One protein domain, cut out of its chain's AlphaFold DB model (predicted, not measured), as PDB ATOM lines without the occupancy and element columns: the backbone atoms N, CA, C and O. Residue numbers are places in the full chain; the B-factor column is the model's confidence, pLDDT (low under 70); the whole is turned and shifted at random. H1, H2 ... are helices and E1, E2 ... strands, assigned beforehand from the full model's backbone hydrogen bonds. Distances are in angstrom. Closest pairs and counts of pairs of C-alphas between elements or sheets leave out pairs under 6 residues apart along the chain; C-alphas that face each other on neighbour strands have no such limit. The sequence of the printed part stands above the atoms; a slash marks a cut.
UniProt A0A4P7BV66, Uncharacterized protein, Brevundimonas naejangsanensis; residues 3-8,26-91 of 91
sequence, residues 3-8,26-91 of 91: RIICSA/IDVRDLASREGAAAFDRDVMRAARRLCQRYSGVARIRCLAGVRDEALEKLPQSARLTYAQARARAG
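Overview. This is residues 3 to 8 and 26 to 91 of the 91 residues of an uncharacterized protein of Brevundimonas naejangsanensis (UniProt A0A4P7BV66). A small two-strand ribbon, E1 and E2, packs along one side of two steeply tilted helices, E2 on H1 and E1 mainly on H2. H3 packs across the first end of H1. The printed part has 72 residues, with two named strands and three named helices in the order E1, E2, H1, H2, H3, mostly helix, the sheet antiparallel; the whole is compact, radius of gyration of the C-alphas 12.4 A, spanning 34 by 25 by 16 A.

Along the chain. E1 is residues 3 to 7, from C-alpha 3 at (-36.925, 9.517, -30.498); E2 is 26 to 28. H1 is 34 to 51, 25.7 A; H2 is 57 to 73, 24.9 A; H3 is 77 to 90, 20.2 A, ending at C-alpha 90 (-48.434, 3.296, -49.775).

Arrangement. E1 and E2 are antiparallel; N 4 and O 26 are 3.0 A apart, within hydrogen-bond range. The closest C-alphas of E2 and H1, Val 28 and Phe 40, are 6.2 A apart; those of E1 and H2, Cys 6 and Ala 71, 5.9 A. H1, with residues 44 to 49 alone, touches H2 at a steep tilt of 48 degrees, opposite ways, closest C-alphas Ala 48 and Leu 64, 5.3 A. H1, with residues 34 to 37 alone, touches H3, only just about perpendicular at 71 degrees, closest C-alphas Arg 34 and Ala 86, 5.4 A. Every O i to N i+4 pair in H1, H2 and H3 is within hydrogen-bond range.

Size, cuts and confidence. Residues 9 to 25 are not printed; C-alphas 8 and 26 are 13.6 A apart. The links printed whole are tight. Residues 8 and 91 have pLDDT under 70.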
ATOM      1  N   ARG A   3     -37.725   8.366 -30.060       89.12
ATOM      2  CA  ARG A   3     -36.925   9.517 -30.498       89.12
ATOM      3  C   ARG A   3     -35.570   9.021 -30.967       89.12
ATOM      4  O   ARG A   3     -34.887   8.325 -30.222       89.12
ATOM      5  N   ILE A   4     -35.201   9.370 -32.193       88.19
ATOM      6  CA  ILE A   4     -33.888   9.052 -32.761       88.19
ATOM      7  C   ILE A   4     -33.103  10.341 -32.968       88.19
ATOM      8  O   ILE A   4     -33.684  11.412 -33.125       88.19
ATOM      9  N   ILE A   5     -31.780  10.249 -32.946       86.06
ATOM     10  CA  ILE A   5     -30.891  11.395 -33.143       86.06
ATOM     11  C   ILE A   5     -30.117  11.142 -34.422       86.06
ATOM     12  O   ILE A   5     -29.374  10.176 -34.458       86.06
ATOM     13  N   CYS A   6     -30.251  11.983 -35.437       81.19
ATOM     14  CA  CYS A   6     -29.492  11.864 -36.677       81.19
ATOM     15  C   CYS A   6     -28.399  12.926 -36.759       81.19
ATOM     16  O   CYS A   6     -28.546  14.035 -36.240       81.19
ATOM     17  N   SER A   7     -27.327  12.589 -37.460       77.25
ATOM     18  CA  SER A   7     -26.137  13.413 -37.650       77.25
ATOM     19  C   SER A   7     -25.810  13.446 -39.146       77.25
ATOM     20  O   SER A   7     -26.197  12.553 -39.890       77.25
ATOM     21  N   ALA A   8     -25.093  14.458 -39.640       65.50
ATOM     22  CA  ALA A   8     -24.499  14.381 -40.984       65.50
ATOM     23  C   ALA A   8     -23.164  13.624 -40.936       65.50
ATOM     24  O   ALA A   8     -22.164  14.089 -41.484       65.50
ATOM     25  N   ILE A  26     -35.351  13.464 -34.067       87.56
ATOM     26  CA  ILE A  26     -36.551  13.162 -34.833       87.56
ATOM     27  C   ILE A  26     -37.490  12.399 -33.907       87.56
ATOM     28  O   ILE A  26     -37.143  11.331 -33.393       87.56
ATOM     29  N   ASP A  27     -38.676  12.961 -33.697       89.31
ATOM     30  CA  ASP A  27     -39.733  12.323 -32.923       89.31
ATOM     31  C   ASP A  27     -40.539  11.400 -33.827       89.31
ATOM     32  O   ASP A  27     -41.311  11.822 -34.686       89.31
ATOM     33  N   VAL A  28     -40.352  10.107 -33.612       87.62
ATOM     34  CA  VAL A  28     -41.007   9.051 -34.359       87.62
ATOM     35  C   VAL A  28     -42.364   8.771 -33.723       87.62
ATOM     36  O   VAL A  28     -42.477   8.315 -32.575       87.62
ATOM     37  N   ARG A  29     -43.411   9.042 -34.497       87.25
ATOM     38  CA  ARG A  29     -44.803   8.799 -34.126       87.25
ATOM     39  C   ARG A  29     -45.420   7.847 -35.137       87.25
ATOM     40  O   ARG A  29     -45.290   8.079 -36.330       87.25
ATOM     41  N   ASP A  30     -46.050   6.800 -34.613       88.06
ATOM     42  CA  ASP A  30     -46.848   5.816 -35.348       88.06
ATOM     43  C   ASP A  30     -46.297   5.424 -36.734       88.06
ATOM     44  O   ASP A  30     -46.794   5.840 -37.770       88.06
ATOM     45  N   LEU A  31     -45.273   4.573 -36.768       91.19
ATOM     46  CA  LEU A  31     -44.739   4.070 -38.040       91.19
ATOM     47  C   LEU A  31     -45.644   3.035 -38.728       91.19
ATOM     48  O   LEU A  31     -45.319   2.606 -39.833       91.19
ATOM     49  N   ALA A  32     -46.721   2.589 -38.073       90.25
ATOM     50  CA  ALA A  32     -47.603   1.549 -38.597       90.25
ATOM     51  C   ALA A  32     -48.636   2.101 -39.584       90.25
ATOM     52  O   ALA A  32     -49.063   1.377 -40.489       90.25
ATOM     53  N   SER A  33     -49.024   3.369 -39.433       91.50
ATOM     54  CA  SER A  33     -49.888   4.058 -40.389       91.50
ATOM     55  C   SER A  33     -49.108   4.604 -41.582       91.50
ATOM     56  O   SER A  33     -47.909   4.897 -41.516       91.50
ATOM     57  N   ARG A  34     -49.813   4.782 -42.706       90.06
ATOM     58  CA  ARG A  34     -49.245   5.433 -43.896       90.06
ATOM     59  C   ARG A  34     -48.887   6.884 -43.584       90.06
ATOM     60  O   ARG A  34     -47.829   7.365 -43.984       90.06
ATOM     61  N   GLU A  35     -49.759   7.569 -42.853       91.19
ATOM     62  CA  GLU A  35     -49.615   8.965 -42.467       91.19
ATOM     63  C   GLU A  35     -48.390   9.174 -41.578       91.19
ATOM     64  O   GLU A  35     -47.635  10.126 -41.798       91.19
ATOM     65  N   GLY A  36     -48.167   8.287 -40.605       91.75
ATOM     66  CA  GLY A  36     -47.029   8.374 -39.700       91.75
ATOM     67  C   GLY A  36     -45.708   7.945 -40.343       91.75
ATOM     68  O   GLY A  36     -44.702   8.630 -40.154       91.75
ATOM     69  N   ALA A  37     -45.706   6.936 -41.223       92.88
ATOM     70  CA  ALA A  37     -44.538   6.624 -42.057       92.88
ATOM     71  C   ALA A  37     -44.158   7.799 -42.983       92.88
ATOM     72  O   ALA A  37     -42.985   8.162 -43.088       92.88
ATOM     73  N   ALA A  38     -45.145   8.460 -43.595       93.19
ATOM     74  CA  ALA A  38     -44.911   9.654 -44.405       93.19
ATOM     75  C   ALA A  38     -44.472  10.865 -43.560       93.19
ATOM     76  O   ALA A  38     -43.682  11.690 -44.021       93.19
ATOM     77  N   ALA A  39     -44.974  11.001 -42.328       93.81
ATOM     78  CA  ALA A  39     -44.522  12.030 -41.395       93.81
ATOM     79  C   ALA A  39     -43.055  11.825 -41.014       93.81
ATOM     80  O   ALA A  39     -42.276  12.773 -41.101       93.81
ATOM     81  N   PHE A  40     -42.673  10.587 -40.700       94.19
ATOM     82  CA  PHE A  40     -41.289  10.214 -40.445       94.19
ATOM     83  C   PHE A  40     -40.378  10.574 -41.627       94.19
ATOM     84  O   PHE A  40     -39.392  11.282 -41.432       94.19
ATOM     85  N   ASP A  41     -40.747  10.205 -42.859       94.31
ATOM     86  CA  ASP A  41     -39.978  10.562 -44.061       94.31
ATOM     87  C   ASP A  41     -39.799  12.083 -44.219       94.31
ATOM     88  O   ASP A  41     -38.710  12.568 -44.548       94.31
ATOM     89  N   ARG A  42     -40.857  12.865 -43.960       95.06
ATOM     90  CA  ARG A  42     -40.793  14.334 -44.011       95.06
ATOM     91  C   ARG A  42     -39.856  14.902 -42.949       95.06
ATOM     92  O   ARG A  42     -39.095  15.825 -43.254       95.06
ATOM     93  N   ASP A  43     -39.903  14.374 -41.733       94.50
ATOM     94  CA  ASP A  43     -39.078  14.848 -40.623       94.50
ATOM     95  C   ASP A  43     -37.603  14.478 -40.824       94.50
ATOM     96  O   ASP A  43     -36.731  15.334 -40.651       94.50
ATOM     97  N   VAL A  44     -37.320  13.269 -41.325       94.12
ATOM     98  CA  VAL A  44     -35.978  12.848 -41.763       94.12
ATOM     99  C   VAL A  44     -35.453  13.772 -42.856       94.12
ATOM    100  O   VAL A  44     -34.350  14.302 -42.733       94.12
ATOM    101  N   MET A  45     -36.242  14.054 -43.894       93.75
ATOM    102  CA  MET A  45     -35.820  14.964 -44.965       93.75
ATOM    103  C   MET A  45     -35.610  16.399 -44.476       93.75
ATOM    104  O   MET A  45     -34.697  17.085 -44.941       93.75
ATOM    105  N   ARG A  46     -36.423  16.878 -43.529       93.69
ATOM    106  CA  ARG A  46     -36.240  18.194 -42.903       93.69
ATOM    107  C   ARG A  46     -34.935  18.247 -42.112       93.69
ATOM    108  O   ARG A  46     -34.195  19.223 -42.250       93.69
ATOM    109  N   ALA A  47     -34.648  17.214 -41.319       90.62
ATOM    110  CA  ALA A  47     -33.398  17.096 -40.584       90.62
ATOM    111  C   ALA A  47     -32.206  17.044 -41.548       90.62
ATOM    112  O   ALA A  47     -31.301  17.871 -41.455       90.62
ATOM    113  N   ALA A  48     -32.264  16.176 -42.557       90.56
ATOM    114  CA  ALA A  48     -31.233  16.035 -43.577       90.56
ATOM    115  C   ALA A  48     -30.939  17.357 -44.295       90.56
ATOM    116  O   ALA A  48     -29.783  17.735 -44.442       90.56
ATOM    117  N   ARG A  49     -31.962  18.131 -44.682       91.38
ATOM    118  CA  ARG A  49     -31.760  19.446 -45.320       91.38
ATOM    119  C   ARG A  49     -31.010  20.437 -44.430       91.38
ATOM    120  O   ARG A  49     -30.187  21.182 -44.952       91.38
ATOM    121  N   ARG A  50     -31.280  20.445 -43.120       89.75
ATOM    122  CA  ARG A  50     -30.580  21.306 -42.151       89.75
ATOM    123  C   ARG A  50     -29.136  20.858 -41.948       89.75
ATOM    124  O   ARG A  50     -28.228  21.680 -42.001       89.75
ATOM    125  N   LEU A  51     -28.918  19.556 -41.776       86.69
ATOM    126  CA  LEU A  51     -27.584  18.982 -41.579       86.69
ATOM    127  C   LEU A  51     -26.700  19.137 -42.820       86.69
ATOM    128  O   LEU A  51     -25.510  19.432 -42.726       86.69
ATOM    129  N   CYS A  52     -27.300  18.994 -43.999       89.62
ATOM    130  CA  CYS A  52     -26.597  19.004 -45.271       89.62
ATOM    131  C   CYS A  52     -26.544  20.383 -45.946       89.62
ATOM    132  O   CYS A  52     -26.128  20.469 -47.101       89.62
ATOM    133  N   GLN A  53     -26.957  21.457 -45.260       88.94
ATOM    134  CA  GLN A  53     -27.091  22.799 -45.848       88.94
ATOM    135  C   GLN A  53     -25.784  23.350 -46.440       88.94
ATOM    136  O   GLN A  53     -25.818  24.116 -47.398       88.94
ATOM    137  N   ARG A  54     -24.642  22.929 -45.885       84.81
ATOM    138  CA  ARG A  54     -23.294  23.352 -46.292       84.81
ATOM    139  C   ARG A  54     -22.741  22.611 -47.511       84.81
ATOM    140  O   ARG A  54     -21.709  23.005 -48.039       84.81
ATOM    141  N   TYR A  55     -23.384  21.521 -47.927       85.94
ATOM    142  CA  TYR A  55     -22.945  20.728 -49.071       85.94
ATOM    143  C   TYR A  55     -23.707  21.136 -50.335       85.94
ATOM    144  O   TYR A  55     -24.880  21.517 -50.291       85.94
ATOM    145  N   SER A  56     -23.058  20.981 -51.486       86.38
ATOM    146  CA  SER A  56     -23.630  21.231 -52.813       86.38
ATOM    147  C   SER A  56     -23.381  20.047 -53.757       86.38
ATOM    148  O   SER A  56     -22.637  19.116 -53.432       86.38
ATOM    149  N   GLY A  57     -24.065  20.041 -54.907       90.56
ATOM    150  CA  GLY A  57     -23.912  19.015 -55.943       90.56
ATOM    151  C   GLY A  57     -24.042  17.580 -55.417       90.56
ATOM    152  O   GLY A  57     -24.911  17.269 -54.598       90.56
ATOM    153  N   VAL A  58     -23.141  16.704 -55.866       88.88
ATOM    154  CA  VAL A  58     -23.115  15.280 -55.485       88.88
ATOM    155  C   VAL A  58     -22.883  15.086 -53.983       88.88
ATOM    156  O   VAL A  58     -23.480  14.190 -53.385       88.88
ATOM    157  N   ALA A  59     -22.075  15.938 -53.342       85.06
ATOM    158  CA  ALA A  59     -21.822  15.854 -51.903       85.06
ATOM    159  C   ALA A  59     -23.111  16.066 -51.093       85.06
ATOM    160  O   ALA A  59     -23.359  15.356 -50.118       85.06
ATOM    161  N   ARG A  60     -23.982  16.982 -51.539       87.94
ATOM    162  CA  ARG A  60     -25.298  17.184 -50.919       87.94
ATOM    163  C   ARG A  60     -26.189  15.960 -51.067       87.94
ATOM    164  O   ARG A  60     -26.814  15.560 -50.092       87.94
ATOM    165  N   ILE A  61     -26.236  15.361 -52.257       90.00
ATOM    166  CA  ILE A  61     -27.047  14.164 -52.518       90.00
ATOM    167  C   ILE A  61     -26.603  13.015 -51.604       90.00
ATOM    168  O   ILE A  61     -27.441  12.409 -50.938       90.00
ATOM    169  N   ARG A  62     -25.290  12.770 -51.502       88.56
ATOM    170  CA  ARG A  62     -24.728  11.749 -50.601       88.56
ATOM    171  C   ARG A  62     -25.033  12.040 -49.134       88.56
ATOM    172  O   ARG A  62     -25.419  11.130 -48.413       88.56
ATOM    173  N   CYS A  63     -24.920  13.300 -48.710       88.38
ATOM    174  CA  CYS A  63     -25.270  13.699 -47.350       88.38
ATOM    175  C   CYS A  63     -26.744  13.402 -47.029       88.38
ATOM    176  O   CYS A  63     -27.040  12.799 -46.001       88.38
ATOM    177  N   LEU A  64     -27.666  13.772 -47.924       90.25
ATOM    178  CA  LEU A  64     -29.098  13.530 -47.726       90.25
ATOM    179  C   LEU A  64     -29.421  12.032 -47.644       90.25
ATOM    180  O   LEU A  64     -30.201  11.631 -46.782       90.25
ATOM    181  N   ALA A  65     -28.817  11.222 -48.518       90.56
ATOM    182  CA  ALA A  65     -28.974   9.771 -48.495       90.56
ATOM    183  C   ALA A  65     -28.452   9.175 -47.180       90.56
ATOM    184  O   ALA A  65     -29.186   8.456 -46.511       90.56
ATOM    185  N   GLY A  66     -27.250   9.566 -46.749       89.50
ATOM    186  CA  GLY A  66     -26.659   9.050 -45.517       89.50
ATOM    187  C   GLY A  66     -27.440   9.414 -44.252       89.50
ATOM    188  O   GLY A  66     -27.597   8.568 -43.383       89.50
ATOM    189  N   VAL A  67     -28.018  10.620 -44.161       89.88
ATOM    190  CA  VAL A  67     -28.895  10.974 -43.024       89.88
ATOM    191  C   VAL A  67     -30.146  10.094 -42.994       89.88
ATOM    192  O   VAL A  67     -30.619   9.728 -41.917       89.88
ATOM    193  N   ARG A  68     -30.700   9.755 -44.164       92.31
ATOM    194  CA  ARG A  68     -31.850   8.851 -44.254       92.31
ATOM    195  C   ARG A  68     -31.476   7.440 -43.815       92.31
ATOM    196  O   ARG A  68     -32.228   6.840 -43.054       92.31
ATOM    197  N   ASP A  69     -30.338   6.936 -44.272       92.00
ATOM    198  CA  ASP A  69     -29.869   5.599 -43.913       92.00
ATOM    199  C   ASP A  69     -29.573   5.523 -42.404       92.00
ATOM    200  O   ASP A  69     -30.102   4.640 -41.733       92.00
ATOM    201  N   GLU A  70     -28.898   6.530 -41.830       90.56
ATOM    202  CA  GLU A  70     -28.674   6.643 -40.377       90.56
ATOM    203  C   GLU A  70     -30.001   6.675 -39.599       90.56
ATOM    204  O   GLU A  70     -30.141   6.030 -38.557       90.56
ATOM    205  N   ALA A  71     -31.000   7.414 -40.094       91.81
ATOM    206  CA  ALA A  71     -32.313   7.469 -39.457       91.81
ATOM    207  C   ALA A  71     -32.980   6.090 -39.403       91.81
ATOM    208  O   ALA A  71     -33.574   5.738 -38.385       91.81
ATOM    209  N   LEU A  72     -32.864   5.306 -40.477       92.00
ATOM    210  CA  LEU A  72     -33.387   3.947 -40.521       92.00
ATOM    211  C   LEU A  72     -32.599   3.022 -39.594       92.00
ATOM    212  O   LEU A  72     -33.217   2.269 -38.850       92.00
ATOM    213  N   GLU A  73     -31.270   3.093 -39.583       91.12
ATOM    214  CA  GLU A  73     -30.421   2.276 -38.705       91.12
ATOM    215  C   GLU A  73     -30.700   2.506 -37.217       91.12
ATOM    216  O   GLU A  73     -30.653   1.563 -36.426       91.12
ATOM    217  N   LYS A  74     -31.048   3.739 -36.832       91.19
ATOM    218  CA  LYS A  74     -31.381   4.090 -35.442       91.19
ATOM    219  C   LYS A  74     -32.780   3.673 -35.007       91.19
ATOM    220  O   LYS A  74     -33.088   3.738 -33.815       91.19
ATOM    221  N   LEU A  75     -33.636   3.240 -35.931       91.50
ATOM    222  CA  LEU A  75     -34.909   2.636 -35.560       91.50
ATOM    223  C   LEU A  75     -34.676   1.232 -34.971       91.50
ATOM    224  O   LEU A  75     -33.930   0.429 -35.541       91.50
ATOM    225  N   PRO A  76     -35.389   0.866 -33.887       92.38
ATOM    226  CA  PRO A  76     -35.484  -0.520 -33.446       92.38
ATOM    227  C   PRO A  76     -35.866  -1.438 -34.612       92.38
ATOM    228  O   PRO A  76     -36.634  -1.051 -35.494       92.38
ATOM    229  N   GLN A  77     -35.367  -2.676 -34.618       91.69
ATOM    230  CA  GLN A  77     -35.630  -3.621 -35.711       91.69
ATOM    231  C   GLN A  77     -37.131  -3.811 -35.981       91.69
ATOM    232  O   GLN A  77     -37.549  -3.783 -37.136       91.69
ATOM    233  N   SER A  78     -37.947  -3.930 -34.930       91.75
ATOM    234  CA  SER A  78     -39.406  -4.007 -35.051       91.75
ATOM    235  C   SER A  78     -39.992  -2.773 -35.746       91.75
ATOM    236  O   SER A  78     -40.771  -2.910 -36.684       91.75
ATOM    237  N   ALA A  79     -39.550  -1.574 -35.364       92.75
ATOM    238  CA  ALA A  79     -39.987  -0.315 -35.959       92.75
ATOM    239  C   ALA A  79     -39.582  -0.178 -37.439       92.75
ATOM    240  O   ALA A  79     -40.377   0.314 -38.240       92.75
ATOM    241  N   ARG A  80     -38.389  -0.657 -37.826       93.06
ATOM    242  CA  ARG A  80     -37.965  -0.708 -39.238       93.06
ATOM    243  C   ARG A  80     -38.888  -1.582 -40.082       93.06
ATOM    244  O   ARG A  80     -39.266  -1.176 -41.178       93.06
ATOM    245  N   LEU A  81     -39.258  -2.760 -39.576       93.38
ATOM    246  CA  LEU A  81     -40.165  -3.677 -40.272       93.38
ATOM    247  C   LEU A  81     -41.561  -3.067 -40.424       93.38
ATOM    248  O   LEU A  81     -42.126  -3.091 -41.515       93.38
ATOM    249  N   THR A  82     -42.091  -2.467 -39.356       93.06
ATOM    250  CA  THR A  82     -43.379  -1.766 -39.378       93.06
ATOM    251  C   THR A  82     -43.384  -0.626 -40.400       93.06
ATOM    252  O   THR A  82     -44.294  -0.545 -41.224       93.06
ATOM    253  N   TYR A  83     -42.334   0.197 -40.412       92.88
ATOM    254  CA  TYR A  83     -42.159   1.261 -41.401       92.88
ATOM    255  C   TYR A  83     -42.105   0.716 -42.840       92.88
ATOM    256  O   TYR A  83     -42.794   1.229 -43.723       92.88
ATOM    257  N   ALA A  84     -41.334  -0.351 -43.082       92.81
ATOM    258  CA  ALA A  84     -41.227  -0.971 -44.404       92.81
ATOM    259  C   ALA A  84     -42.584  -1.497 -44.904       92.81
ATOM    260  O   ALA A  84     -42.946  -1.280 -46.060       92.81
ATOM    261  N   GLN A  85     -43.370  -2.124 -44.024       93.62
ATOM    262  CA  GLN A  85     -44.724  -2.588 -44.339       93.62
ATOM    263  C   GLN A  85     -45.675  -1.428 -44.653       93.62
ATOM    264  O   GLN A  85     -46.432  -1.498 -45.623       93.62
ATOM    265  N   ALA A  86     -45.638  -0.352 -43.863       91.75
ATOM    266  CA  ALA A  86     -46.461   0.832 -44.100       91.75
ATOM    267  C   ALA A  86     -46.134   1.489 -45.454       91.75
ATOM    268  O   ALA A  86     -47.046   1.849 -46.201       91.75
ATOM    269  N   ARG A  87     -44.845   1.569 -45.815       89.12
ATOM    270  CA  ARG A  87     -44.384   2.082 -47.118       89.12
ATOM    271  C   ARG A  87     -44.792   1.194 -48.286       89.12
ATOM    272  O   ARG A  87     -45.224   1.731 -49.298       89.12
ATOM    273  N   ALA A  88     -44.704  -0.126 -48.140       89.94
ATOM    274  CA  ALA A  88     -45.107  -1.069 -49.184       89.94
ATOM    275  C   ALA A  88     -46.602  -0.974 -49.518       89.94
ATOM    276  O   ALA A  88     -46.990  -1.172 -50.659       89.94
ATOM    277  N   ARG A  89     -47.443  -0.635 -48.532       84.62
ATOM    278  CA  ARG A  89     -48.874  -0.390 -48.762       84.62
ATOM    279  C   ARG A  89     -49.130   0.947 -49.461       84.62
ATOM    280  O   ARG A  89     -50.169   1.094 -50.088       84.62
ATOM    281  N   ALA A  90     -48.250   1.931 -49.285       75.12
ATOM    282  CA  ALA A  90     -48.434   3.296 -49.775       75.12
ATOM    283  C   ALA A  90     -48.099   3.499 -51.264       75.12
ATOM    284  O   ALA A  90     -48.459   4.550 -51.795       75.12
ATOM    285  N   GLY A  91     -47.404   2.547 -51.894       62.94
ATOM    286  CA  GLY A  91     -47.187   2.487 -53.345       62.94
ATOM    287  C   GLY A  91     -48.306   1.742 -54.054       62.94
ATOM    288  O   GLY A  91     -48.507   2.050 -55.246       62.94
TER     289      GLY A  91